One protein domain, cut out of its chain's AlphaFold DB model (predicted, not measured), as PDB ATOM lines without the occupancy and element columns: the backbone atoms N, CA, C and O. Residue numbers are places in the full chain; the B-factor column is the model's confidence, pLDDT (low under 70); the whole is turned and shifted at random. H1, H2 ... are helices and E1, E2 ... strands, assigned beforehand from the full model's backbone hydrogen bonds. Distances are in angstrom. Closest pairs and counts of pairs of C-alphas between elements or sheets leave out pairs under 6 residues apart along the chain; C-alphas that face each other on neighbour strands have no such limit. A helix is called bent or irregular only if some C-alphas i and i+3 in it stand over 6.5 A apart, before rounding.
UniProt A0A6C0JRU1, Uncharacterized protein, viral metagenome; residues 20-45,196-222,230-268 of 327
ATOM      1  N   LYS A  20      71.961 110.581  -0.215       96.75
ATOM      2  CA  LYS A  20      70.721 111.024  -0.869       96.75
ATOM      3  C   LYS A  20      69.548 110.135  -0.457       96.75
ATOM      4  O   LYS A  20      68.517 110.639  -0.028       96.75
ATOM      5  N   ASN A  21      69.719 108.821  -0.576       97.38
ATOM      6  CA  ASN A  21      68.678 107.861  -0.215       97.38
ATOM      7  C   ASN A  21      68.421 107.839   1.291       97.38
ATOM      8  O   ASN A  21      67.280 107.709   1.714       97.38
ATOM      9  N   LEU A  22      69.467 108.018   2.093       97.00
ATOM     10  CA  LEU A  22      69.362 108.104   3.539       97.00
ATOM     11  C   LEU A  22      68.544 109.329   3.981       97.00
ATOM     12  O   LEU A  22      67.699 109.207   4.858       97.00
ATOM     13  N   ASN A  23      68.725 110.485   3.336       97.75
ATOM     14  CA  ASN A  23      67.891 111.660   3.604       97.75
ATOM     15  C   ASN A  23      66.419 111.399   3.262       97.75
ATOM     16  O   ASN A  23      65.555 111.657   4.089       97.75
ATOM     17  N   ILE A  24      66.141 110.783   2.109       98.06
ATOM     18  CA  ILE A  24      64.771 110.389   1.738       98.06
ATOM     19  C   ILE A  24      64.190 109.393   2.756       98.06
ATOM     20  O   ILE A  24      63.016 109.482   3.106       98.06
ATOM     21  N   TRP A  25      65.002 108.454   3.246       98.12
ATOM     22  CA  TRP A  25      64.604 107.500   4.281       98.12
ATOM     23  C   TRP A  25      64.228 108.215   5.590       98.12
ATOM     24  O   TRP A  25      63.191 107.906   6.169       98.12
ATOM     25  N   PHE A  26      65.002 109.224   6.013       98.31
ATOM     26  CA  PHE A  26      64.655 110.058   7.171       98.31
ATOM     27  C   PHE A  26      63.393 110.898   6.942       98.31
ATOM     28  O   PHE A  26      62.590 111.040   7.859       98.31
ATOM     29  N   ASP A  27      63.205 111.451   5.745       97.81
ATOM     30  CA  ASP A  27      62.056 112.307   5.432       97.81
ATOM     31  C   ASP A  27      60.741 111.517   5.378       97.81
ATOM     32  O   ASP A  27      59.682 112.054   5.699       97.81
ATOM     33  N   LYS A  28      60.809 110.230   5.017       97.88
ATOM     34  CA  LYS A  28      59.658 109.315   4.997       97.88
ATOM     35  C   LYS A  28      59.395 108.597   6.323       97.88
ATOM     36  O   LYS A  28      58.359 107.952   6.454       97.88
ATOM     37  N   ALA A  29      60.315 108.678   7.281       98.12
ATOM     38  CA  ALA A  29      60.093 108.166   8.627       98.12
ATOM     39  C   ALA A  29      59.057 109.020   9.377       98.12
ATOM     40  O   ALA A  29      58.947 110.233   9.138       98.12
ATOM     41  N   ASP A  30      58.341 108.402  10.319       98.19
ATOM     42  CA  ASP A  30      57.380 109.111  11.169       98.19
ATOM     43  C   ASP A  30      58.091 110.203  11.986       98.19
ATOM     44  O   ASP A  30      59.212 110.018  12.475       98.19
ATOM     45  N   THR A  31      57.460 111.378  12.093       96.81
ATOM     46  CA  THR A  31      58.082 112.614  12.606       96.81
ATOM     47  C   THR A  31      58.726 112.436  13.978       96.81
ATOM     48  O   THR A  31      59.834 112.921  14.208       96.81
ATOM     49  N   ASP A  32      58.066 111.707  14.875       95.06
ATOM     50  CA  ASP A  32      58.496 111.477  16.254       95.06
ATOM     51  C   ASP A  32      59.627 110.436  16.388       95.06
ATOM     52  O   ASP A  32      60.154 110.236  17.488       95.06
ATOM     53  N   ILE A  33      60.008 109.794  15.278       97.62
ATOM     54  CA  ILE A  33      61.084 108.801  15.180       97.62
ATOM     55  C   ILE A  33      62.311 109.333  14.447       97.62
ATOM     56  O   ILE A  33      63.417 108.852  14.693       97.62
ATOM     57  N   ARG A  34      62.170 110.348  13.585       97.62
ATOM     58  CA  ARG A  34      63.263 110.848  12.724       97.62
ATOM     59  C   ARG A  34      64.552 111.145  13.483       97.62
ATOM     60  O   ARG A  34      65.628 110.776  13.021       97.62
ATOM     61  N   THR A  35      64.454 111.807  14.635       98.00
ATOM     62  CA  THR A  35      65.621 112.152  15.460       98.00
ATOM     63  C   THR A  35      66.324 110.897  15.973       98.00
ATOM     64  O   THR A  35      67.543 110.795  15.862       98.00
ATOM     65  N   ILE A  36      65.563 109.909  16.450       98.31
ATOM     66  CA  ILE A  36      66.109 108.642  16.954       98.31
ATOM     67  C   ILE A  36      66.731 107.834  15.813       98.31
ATOM     68  O   ILE A  36      67.822 107.292  15.951       98.31
ATOM     69  N   ALA A  37      66.078 107.806  14.651       98.25
ATOM     70  CA  ALA A  37      66.581 107.125  13.468       98.25
ATOM     71  C   ALA A  37      67.905 107.741  12.971       98.25
ATOM     72  O   ALA A  37      68.833 107.020  12.606       98.25
ATOM     73  N   LYS A  38      68.029 109.077  13.007       98.19
ATOM     74  CA  LYS A  38      69.289 109.787  12.724       98.19
ATOM     75  C   LYS A  38      70.372 109.443  13.744       98.19
ATOM     76  O   LYS A  38      71.506 109.191  13.343       98.19
ATOM     77  N   GLU A  39      70.028 109.404  15.030       98.25
ATOM     78  CA  GLU A  39      70.945 108.992  16.097       98.25
ATOM     79  C   GLU A  39      71.447 107.558  15.864       98.25
ATOM     80  O   GLU A  39      72.654 107.331  15.845       98.25
ATOM     81  N   PHE A  40      70.552 106.614  15.566       98.25
ATOM     82  CA  PHE A  40      70.897 105.226  15.250       98.25
ATOM     83  C   PHE A  40      71.881 105.109  14.078       98.25
ATOM     84  O   PHE A  40      72.899 104.416  14.170       98.25
ATOM     85  N   ILE A  41      71.617 105.816  12.976       97.88
ATOM     86  CA  ILE A  41      72.510 105.811  11.812       97.88
ATOM     87  C   ILE A  41      73.864 106.445  12.152       97.88
ATOM     88  O   ILE A  41      74.898 105.924  11.738       97.88
ATOM     89  N   LEU A  42      73.883 107.517  12.948       96.94
ATOM     90  CA  LEU A  42      75.119 108.153  13.407       96.94
ATOM     91  C   LEU A  42      75.949 107.232  14.319       96.94
ATOM     92  O   LEU A  42      77.177 107.254  14.260       96.94
ATOM     93  N   LYS A  43      75.290 106.420  15.153       97.00
ATOM     94  CA  LYS A  43      75.929 105.433  16.040       97.00
ATOM     95  C   LYS A  43      76.302 104.131  15.324       97.00
ATOM     96  O   LYS A  43      77.018 103.311  15.897       97.00
ATOM     97  N   THR A  44      75.854 103.942  14.083       97.06
ATOM     98  CA  THR A  44      76.198 102.768  13.279       97.06
ATOM     99  C   THR A  44      77.667 102.800  12.866       97.06
ATOM    100  O   THR A  44      78.159 103.761  12.274       97.06
ATOM    101  N   THR A  45      78.373 101.703  13.122       96.12
ATOM    102  CA  THR A  45      79.765 101.520  12.715       96.12
ATOM    103  C   THR A  45      79.838 100.954  11.299       96.12
ATOM    104  O   THR A  45      79.381  99.849  11.026       96.12
ATOM    105  N   MET A 196      73.083 103.984  22.672       96.38
ATOM    106  CA  MET A 196      71.836 104.747  22.706       96.38
ATOM    107  C   MET A 196      71.039 104.414  23.971       96.38
ATOM    108  O   MET A 196      71.180 103.331  24.532       96.38
ATOM    109  N   GLU A 197      70.188 105.346  24.395       96.69
ATOM    110  CA  GLU A 197      69.277 105.166  25.531       96.69
ATOM    111  C   GLU A 197      68.228 104.085  25.240       96.69
ATOM    112  O   GLU A 197      67.686 104.012  24.134       96.69
ATOM    113  N   GLU A 198      67.904 103.279  26.252       96.19
ATOM    114  CA  GLU A 198      66.960 102.161  26.145       96.19
ATOM    115  C   GLU A 198      65.584 102.594  25.629       96.19
ATOM    116  O   GLU A 198      65.089 102.002  24.675       96.19
ATOM    117  N   GLU A 199      65.011 103.684  26.150       95.94
ATOM    118  CA  GLU A 199      63.709 104.197  25.695       95.94
ATOM    119  C   GLU A 199      63.708 104.520  24.191       95.94
ATOM    120  O   GLU A 199      62.766 104.199  23.462       95.94
ATOM    121  N   LYS A 200      64.796 105.116  23.688       97.06
ATOM    122  CA  LYS A 200      64.943 105.425  22.261       97.06
ATOM    123  C   LYS A 200      65.067 104.159  21.425       97.06
ATOM    124  O   LYS A 200      64.475 104.087  20.348       97.06
ATOM    125  N   ILE A 201      65.827 103.178  21.911       96.81
ATOM    126  CA  ILE A 201      65.966 101.866  21.275       96.81
ATOM    127  C   ILE A 201      64.588 101.212  21.178       96.81
ATOM    128  O   ILE A 201      64.151 100.907  20.070       96.81
ATOM    129  N   GLU A 202      63.863 101.079  22.288       96.25
ATOM    130  CA  GLU A 202      62.529 100.471  22.303       96.25
ATOM    131  C   GLU A 202      61.568 101.196  21.356       96.25
ATOM    132  O   GLU A 202      60.912 100.575  20.512       96.25
ATOM    133  N   LYS A 203      61.548 102.533  21.414       96.69
ATOM    134  CA  LYS A 203      60.685 103.348  20.559       96.69
ATOM    135  C   LYS A 203      60.985 103.130  19.074       96.69
ATOM    136  O   LYS A 203      60.059 102.892  18.292       96.69
ATOM    137  N   PHE A 204      62.258 103.161  18.679       97.44
ATOM    138  CA  PHE A 204      62.671 102.956  17.290       97.44
ATOM    139  C   PHE A 204      62.420 101.526  16.814       97.44
ATOM    140  O   PHE A 204      61.831 101.314  15.752       97.44
ATOM    141  N   PHE A 205      62.809 100.531  17.611       96.56
ATOM    142  CA  PHE A 205      62.675  99.133  17.228       96.56
ATOM    143  C   PHE A 205      61.244  98.608  17.319       96.56
ATOM    144  O   PHE A 205      60.954  97.603  16.675       96.56
ATOM    145  N   SER A 206      60.310  99.326  17.952       95.25
ATOM    146  CA  SER A 206      58.869  99.025  17.873       95.25
ATOM    147  C   SER A 206      58.303  99.016  16.439       95.25
ATOM    148  O   SER A 206      57.219  98.473  16.207       95.25
ATOM    149  N   TYR A 207      59.024  99.602  15.472       96.31
ATOM    150  CA  TYR A 207      58.688  99.574  14.041       96.31
ATOM    151  C   TYR A 207      59.114  98.277  13.347       96.31
ATOM    152  O   TYR A 207      58.546  97.913  12.319       96.31
ATOM    153  N   TYR A 208      60.098  97.569  13.900       93.56
ATOM    154  CA  TYR A 208      60.699  96.379  13.292       93.56
ATOM    155  C   TYR A 208      60.469  95.114  14.123       93.56
ATOM    156  O   TYR A 208      60.529  93.997  13.600       93.56
ATOM    157  N   THR A 209      60.188  95.253  15.417       88.94
ATOM    158  CA  THR A 209      59.972  94.166  16.378       88.94
ATOM    159  C   THR A 209      58.589  94.244  17.023       88.94
ATOM    160  O   THR A 209      57.790  95.117  16.698       88.94
ATOM    161  N   LYS A 210      58.235  93.240  17.836       78.94
ATOM    162  CA  LYS A 210      56.887  93.137  18.419       78.94
ATOM    163  C   LYS A 210      56.621  94.285  19.403       78.94
ATOM    164  O   LYS A 210      55.521  94.820  19.415       78.94
ATOM    165  N   ASP A 211      57.623  94.647  20.195       76.31
ATOM    166  CA  ASP A 211      57.537  95.620  21.287       76.31
ATOM    167  C   ASP A 211      58.785  96.510  21.423       76.31
ATOM    168  O   ASP A 211      58.829  97.355  22.307       76.31
ATOM    169  N   GLY A 212      59.790  96.358  20.554       82.94
ATOM    170  CA  GLY A 212      61.048  97.104  20.641       82.94
ATOM    171  C   GLY A 212      62.039  96.568  21.675       82.94
ATOM    172  O   GLY A 212      63.128  97.121  21.789       82.94
ATOM    173  N   LYS A 213      61.701  95.498  22.404       88.12
ATOM    174  CA  LYS A 213      62.483  95.028  23.555       88.12
ATOM    175  C   LYS A 213      63.518  93.976  23.183       88.12
ATOM    176  O   LYS A 213      63.398  93.298  22.164       88.12
ATOM    177  N   ASN A 214      64.496  93.794  24.076       85.62
ATOM    178  CA  ASN A 214      65.523  92.750  24.000       85.62
ATOM    179  C   ASN A 214      66.320  92.768  22.685       85.62
ATOM    180  O   ASN A 214      66.559  91.716  22.091       85.62
ATOM    181  N   ILE A 215      66.725  93.956  22.231       91.38
ATOM    182  CA  ILE A 215      67.493  94.126  20.991       91.38
ATOM    183  C   ILE A 215      68.941  93.673  21.215       91.38
ATOM    184  O   ILE A 215      69.729  94.341  21.881       91.38
ATOM    185  N   ARG A 216      69.301  92.502  20.691       86.75
ATOM    186  CA  ARG A 216      70.617  91.871  20.916       86.75
ATOM    187  C   ARG A 216      71.621  92.172  19.805       86.75
ATOM    188  O   ARG A 216      72.796  91.838  19.928       86.75
ATOM    189  N   GLU A 217      71.154  92.782  18.727       91.75
ATOM    190  CA  GLU A 217      71.901  93.018  17.506       91.75
ATOM    191  C   GLU A 217      72.846  94.229  17.627       91.75
ATOM    192  O   GLU A 217      72.694  95.124  18.469       91.75
ATOM    193  N   TYR A 218      73.850  94.265  16.751       96.25
ATOM    194  CA  TYR A 218      74.918  95.258  16.781       96.25
ATOM    195  C   TYR A 218      74.775  96.245  15.612       96.25
ATOM    196  O   TYR A 218      74.617  95.817  14.464       96.25
ATOM    197  N   PRO A 219      74.880  97.570  15.842       96.25
ATOM    198  CA  PRO A 219      74.746  98.563  14.781       96.25
ATOM    199  C   PRO A 219      76.051  98.670  13.985       96.25
ATOM    200  O   PRO A 219      76.830  99.609  14.143       96.25
ATOM    201  N   ILE A 220      76.332  97.663  13.160       96.00
ATOM    202  CA  ILE A 220      77.566  97.549  12.378       96.00
ATOM    203  C   ILE A 220      77.330  96.840  11.040       96.00
ATOM    204  O   ILE A 220      76.570  95.872  10.959       96.00
ATOM    205  N   PHE A 221      78.038  97.283  10.000       95.69
ATOM    206  CA  PHE A 221      78.134  96.595   8.709       95.69
ATOM    207  C   PHE A 221      79.508  96.828   8.051       95.69
ATOM    208  O   PHE A 221      80.249  97.741   8.429       95.69
ATOM    209  N   PHE A 222      79.866  95.999   7.069       95.44
ATOM    210  CA  PHE A 222      81.196  95.968   6.448       95.44
ATOM    211  C   PHE A 222      81.088  95.995   4.936       95.44
ATOM    212  O   PHE A 222      80.340  95.142   4.496       95.44
ATOM    213  N   TYR A 230      70.264  88.090  13.716       85.88
ATOM    214  CA  TYR A 230      70.701  87.831  15.091       85.88
ATOM    215  C   TYR A 230      71.944  88.654  15.447       85.88
ATOM    216  O   TYR A 230      72.270  88.822  16.621       85.88
ATOM    217  N   SER A 231      72.635  89.173  14.432       90.94
ATOM    218  CA  SER A 231      73.936  89.823  14.555       90.94
ATOM    219  C   SER A 231      73.896  91.318  14.233       90.94
ATOM    220  O   SER A 231      74.627  92.108  14.827       90.94
ATOM    221  N   SER A 232      73.071  91.734  13.275       94.31
ATOM    222  CA  SER A 232      72.987  93.115  12.788       94.31
ATOM    223  C   SER A 232      71.543  93.462  12.401       94.31
ATOM    224  O   SER A 232      70.605  92.734  12.710       94.31
ATOM    225  N   PHE A 233      71.348  94.592  11.719       95.50
ATOM    226  CA  PHE A 233      70.038  95.135  11.361       95.50
ATOM    227  C   PHE A 233      69.776  95.094   9.842       95.50
ATOM    228  O   PHE A 233      69.651  96.149   9.211       95.50
ATOM    229  N   PRO A 234      69.652  93.909   9.210       95.12
ATOM    230  CA  PRO A 234      69.460  93.799   7.761       95.12
ATOM    231  C   PRO A 234      68.164  94.442   7.250       95.12
ATOM    232  O   PRO A 234      68.147  94.958   6.134       95.12
ATOM    233  N   LEU A 235      67.096  94.501   8.059       95.19
ATOM    234  CA  LEU A 235      65.874  95.249   7.708       95.19
ATOM    235  C   LEU A 235      66.158  96.727   7.422       95.19
ATOM    236  O   LEU A 235      65.539  97.310   6.535       95.19
ATOM    237  N   ILE A 236      67.122  97.311   8.134       96.50
ATOM    238  CA  ILE A 236      67.523  98.703   7.957       96.50
ATOM    239  C   ILE A 236      68.606  98.788   6.879       96.50
ATOM    240  O   ILE A 236      68.428  99.480   5.883       96.50
ATOM    241  N   TYR A 237      69.716  98.063   7.034       95.81
ATOM    242  CA  TYR A 237      70.892  98.231   6.178       95.81
ATOM    243  C   TYR A 237      70.711  97.637   4.776       95.81
ATOM    244  O   TYR A 237      70.936  98.322   3.781       95.81
ATOM    245  N   THR A 238      70.284  96.380   4.681       94.31
ATOM    246  CA  THR A 238      70.140  95.680   3.396       94.31
ATOM    247  C   THR A 238      68.859  96.085   2.689       94.31
ATOM    248  O   THR A 238      68.878  96.426   1.508       94.31
ATOM    249  N   PHE A 239      67.744  96.059   3.417       95.19
ATOM    250  CA  PHE A 239      66.420  96.218   2.829       95.19
ATOM    251  C   PHE A 239      65.890  97.647   2.896       95.19
ATOM    252  O   PHE A 239      64.950  97.958   2.168       95.19
ATOM    253  N   GLY A 240      66.480  98.522   3.718       96.00
ATOM    254  CA  GLY A 240      66.115  99.934   3.735       96.00
ATOM    255  C   GLY A 240      64.660 100.194   4.114       96.00
ATOM    256  O   GLY A 240      64.063 101.145   3.603       96.00
ATOM    257  N   ILE A 241      64.073  99.327   4.946       97.31
ATOM    258  CA  ILE A 241      62.684  99.457   5.394       97.31
ATOM    259  C   ILE A 241      62.546 100.757   6.185       97.31
ATOM    260  O   ILE A 241      63.348 101.038   7.074       97.31
ATOM    261  N   ILE A 242      61.556 101.571   5.829       98.12
ATOM    262  CA  ILE A 242      61.334 102.885   6.441       98.12
ATOM    263  C   ILE A 242      60.573 102.717   7.772       98.12
ATOM    264  O   ILE A 242      59.581 101.985   7.803       98.12
ATOM    265  N   PRO A 243      60.982 103.382   8.868       97.88
ATOM    266  CA  PRO A 243      60.278 103.352  10.146       97.88
ATOM    267  C   PRO A 243      59.088 104.315  10.090       97.88
ATOM    268  O   PRO A 243      59.157 105.450  10.562       97.88
ATOM    269  N   ASN A 244      58.010 103.865   9.455       98.38
ATOM    270  CA  ASN A 244      56.743 104.579   9.398       98.38
ATOM    271  C   ASN A 244      55.563 103.683   9.781       98.38
ATOM    272  O   ASN A 244      55.674 102.452   9.821       98.38
ATOM    273  N   THR A 245      54.434 104.315  10.091       97.50
ATOM    274  CA  THR A 245      53.235 103.634  10.590       97.50
ATOM    275  C   THR A 245      52.731 102.577   9.605       97.50
ATOM    276  O   THR A 245      52.338 101.491  10.025       97.50
ATOM    277  N   HIS A 246      52.811 102.835   8.294       97.88
ATOM    278  CA  HIS A 246      52.436 101.865   7.255       97.88
ATOM    279  C   HIS A 246      53.238 100.559   7.365       97.88
ATOM    280  O   HIS A 246      52.663  99.479   7.522       97.88
ATOM    281  N   ASN A 247      54.570 100.649   7.366       98.06
ATOM    282  CA  ASN A 247      55.438  99.478   7.489       98.06
ATOM    283  C   ASN A 247      55.304  98.791   8.844       98.06
ATOM    284  O   ASN A 247      55.264  97.560   8.904       98.06
ATOM    285  N   LYS A 248      55.198  99.576   9.923       97.19
ATOM    286  CA  LYS A 248      54.968  99.060  11.274       97.19
ATOM    287  C   LYS A 248      53.714  98.193  11.314       97.19
ATOM    288  O   LYS A 248      53.780  97.068  11.801       97.19
ATOM    289  N   ASN A 249      52.609  98.663  10.734       97.12
ATOM    290  CA  ASN A 249      51.353  97.917  10.690       97.12
ATOM    291  C   ASN A 249      51.504  96.580   9.949       97.12
ATOM    292  O   ASN A 249      51.045  95.553  10.448       97.12
ATOM    293  N   ILE A 250      52.195  96.564   8.805       97.19
ATOM    294  CA  ILE A 250      52.452  95.328   8.049       97.19
ATOM    295  C   ILE A 250      53.313  94.357   8.865       97.19
ATOM    296  O   ILE A 250      52.951  93.187   9.012       97.19
ATOM    297  N   ILE A 251      54.434  94.827   9.417       95.62
ATOM    298  CA  ILE A 251      55.373  93.992  10.181       95.62
ATOM    299  C   ILE A 251      54.695  93.428  11.434       95.62
ATOM    300  O   ILE A 251      54.812  92.234  11.716       95.62
ATOM    301  N   GLN A 252      53.955  94.257  12.170       93.88
ATOM    302  CA  GLN A 252      53.248  93.836  13.377       93.88
ATOM    303  C   GLN A 252      52.106  92.871  13.067       93.88
ATOM    304  O   GLN A 252      51.949  91.886  13.785       93.88
ATOM    305  N   MET A 253      51.355  93.090  11.983       95.44
ATOM    306  CA  MET A 253      50.351  92.136  11.507       95.44
ATOM    307  C   MET A 253      50.996  90.781  11.193       95.44
ATOM    308  O   MET A 253      50.508  89.759  11.676       95.44
ATOM    309  N   CYS A 254      52.109  90.767  10.448       94.75
ATOM    310  CA  CYS A 254      52.820  89.528  10.132       94.75
ATOM    311  C   CYS A 254      53.251  88.802  11.413       94.75
ATOM    312  O   CYS A 254      52.988  87.615  11.574       94.75
ATOM    313  N   LYS A 255      53.817  89.524  12.386       90.62
ATOM    314  CA  LYS A 255      54.240  88.942  13.672       90.62
ATOM    315  C   LYS A 255      53.074  88.431  14.514       90.62
ATOM    316  O   LYS A 255      53.160  87.333  15.059       90.62
ATOM    317  N   LYS A 256      51.987  89.201  14.615       92.00
ATOM    318  CA  LYS A 256      50.782  88.835  15.376       92.00
ATOM    319  C   LYS A 256      50.140  87.565  14.820       92.00
ATOM    320  O   LYS A 256      49.763  86.692  15.593       92.00
ATOM    321  N   ASN A 257      50.078  87.455  13.496       94.69
ATOM    322  CA  ASN A 257      49.425  86.349  12.800       94.69
ATOM    323  C   ASN A 257      50.396  85.220  12.408       94.69
ATOM    324  O   ASN A 257      49.984  84.284  11.733       94.69
ATOM    325  N   ARG A 258      51.672  85.303  12.819       92.62
ATOM    326  CA  ARG A 258      52.746  84.359  12.456       92.62
ATOM    327  C   ARG A 258      52.889  84.154  10.940       92.62
ATOM    328  O   ARG A 258      53.202  83.059  10.484       92.62
ATOM    329  N   LEU A 259      52.666  85.214  10.168       94.69
ATOM    330  CA  LEU A 259      52.838  85.212   8.722       94.69
ATOM    331  C   LEU A 259      54.303  85.506   8.366       94.69
ATOM    332  O   LEU A 259      54.914  86.391   8.982       94.69
ATOM    333  N   PRO A 260      54.871  84.817   7.365       93.00
ATOM    334  CA  PRO A 260      56.188  85.145   6.839       93.00
ATOM    335  C   PRO A 260      56.219  86.571   6.270       93.00
ATOM    336  O   PRO A 260      55.412  86.936   5.419       93.00
ATOM    337  N   LEU A 261      57.185  87.394   6.698       92.56
ATOM    338  CA  LEU A 261      57.308  88.767   6.181       92.56
ATOM    339  C   LEU A 261      57.650  88.796   4.681       92.56
ATOM    340  O   LEU A 261      57.305  89.760   4.001       92.56
ATOM    341  N   ILE A 262      58.292  87.738   4.166       93.81
ATOM    342  CA  ILE A 262      58.632  87.582   2.745       93.81
ATOM    343  C   ILE A 262      57.403  87.723   1.834       93.81
ATOM    344  O   ILE A 262      57.475  88.432   0.832       93.81
ATOM    345  N   ASP A 263      56.248  87.193   2.245       94.88
ATOM    346  CA  ASP A 263      54.996  87.230   1.469       94.88
ATOM    347  C   ASP A 263      54.381  88.637   1.395       94.88
ATOM    348  O   ASP A 263      53.541  88.947   0.546       94.88
ATOM    349  N   HIS A 264      54.809  89.522   2.295       95.56
ATOM    350  CA  HIS A 264      54.356  90.907   2.389       95.56
ATOM    351  C   HIS A 264      55.451  91.907   2.015       95.56
ATOM    352  O   HIS A 264      55.220  93.116   2.061       95.56
ATOM    353  N   TYR A 265      56.629  91.428   1.618       94.19
ATOM    354  CA  TYR A 265      57.808  92.256   1.415       94.19
ATOM    355  C   TYR A 265      57.618  93.317   0.324       94.19
ATOM    356  O   TYR A 265      58.032  94.464   0.487       94.19
ATOM    357  N   SER A 266      56.907  92.970  -0.753       94.38
ATOM    358  CA  SER A 266      56.568  93.884  -1.853       94.38
ATOM    359  C   SER A 266      55.653  95.044  -1.441       94.38
ATOM    360  O   SER A 266      55.577  96.039  -2.158       94.38
ATOM    361  N   LYS A 267      54.975  94.937  -0.290       96.06
ATOM    362  CA  LYS A 267      54.060  95.959   0.245       96.06
ATOM    363  C   LYS A 267      54.764  96.976   1.149       96.06
ATOM    364  O   LYS A 267      54.142  97.968   1.532       96.06
ATOM    365  N   LEU A 268      56.021  96.721   1.523       96.75
ATOM    366  CA  LEU A 268      56.780  97.591   2.414       96.75
ATOM    367  C   LEU A 268      57.368  98.779   1.651       96.75
ATOM    368  O   LEU A 268      57.995  98.628   0.600       96.75
TER     369      LEU A 268
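AT A GLANCE: This is residues 20 to 45, 196 to 222 and 230 to 268 of the 327 residues of an uncharacterized protein of viral metagenome (UniProt A0A6C0JRU1). Two groups of helices make the two sides of a rounded body: at one side stand H1, H2 and H3, with H2 between the other two, and at the other side the helical hairpin of H5 and H6. The short helix H4 and parts of the unnamed stretch of residues 206 to 219 lie in the space between, and the lone strand E1 is at the rim. The printed part has 92 residues with six named helices and one named strand, in the order H1, H2, H3, E1, H4, H5, H6, and its class is mostly helix. It is compact, with a radius of gyration of the C-alphas of 12.7 A and spans of 33 by 29 by 28 A.

IN THESE COORDINATES: Find C-alpha 20 at (70.721, 111.024, -0.869); from there H1, residues 20 to 28, runs 12.6 A. H2 follows at residues 34 to 43, 14.2 A long. After the first cut, look for H3 at residues 198 to 205, 10.3 A, and E1 at residues 220 to 222. After the second cut, find H4 at residues 234 to 237. H5, residues 245 to 256, is the longest helix at 15.7 A and begins at C-alpha 245, (53.235, 103.634, 10.590). H6, residues 261 to 267, ends at C-alpha 267, (54.060, 95.959, 0.245). It is irregular: C-alphas 263 and 266 are 7.6 A apart.

HOW THE PARTS SIT: Begin with H1 and H2, a helical hairpin: they touch, with the closest C-alphas, those of Phe 26 and Arg 34, 5.8 A apart. They run opposite ways at a steep tilt of 37 degrees, only just past shallow. H2 and H3 only just touch, with 3 pairs of C-alphas within 8 A; the closest are those of Ile 36 and Lys 200, 6.3 A apart. They stand about perpendicular, at 75 degrees. H1 and H3 are apart. H4 touches no helix; its closest C-alpha to E1 is that of Tyr 237, 7.8 A from that of Phe 221. E1 pairs with no named strand. H5 and H6 form the other helical hairpin, at a shallow tilt of 22 degrees, opposite ways; H5 touches H6 with residues 250 to 254 alone, and the closest C-alphas, those of Cys 254 and Leu 261, are 6.0 A apart. Helix packing is mostly crossed, only just: of 3 touching pairs, 1 is at a shallow tilt. Every O i to N i+4 pair is within hydrogen-bond range in H1, H2, H3 and H5; H6 has 1 of 3, with 3 of 4 O i to N i+3 pairs, and H4 is too short for an O i to N i+4 pair.

THE WHOLE: The two C-alphas farthest apart, those of Lys 20 and Asn 257, are 35.3 A apart. Residues 46 to 195 are not printed, with 13.2 A between C-alphas 45 and 196; residues 223 to 229 are not printed either, with 15.8 A between C-alphas 222 and 230. Of the links that are printed whole, H3 to E1 is long, with 14 residues. The mean pLDDT of the printed part is 95.1, and no printed residue is under 70.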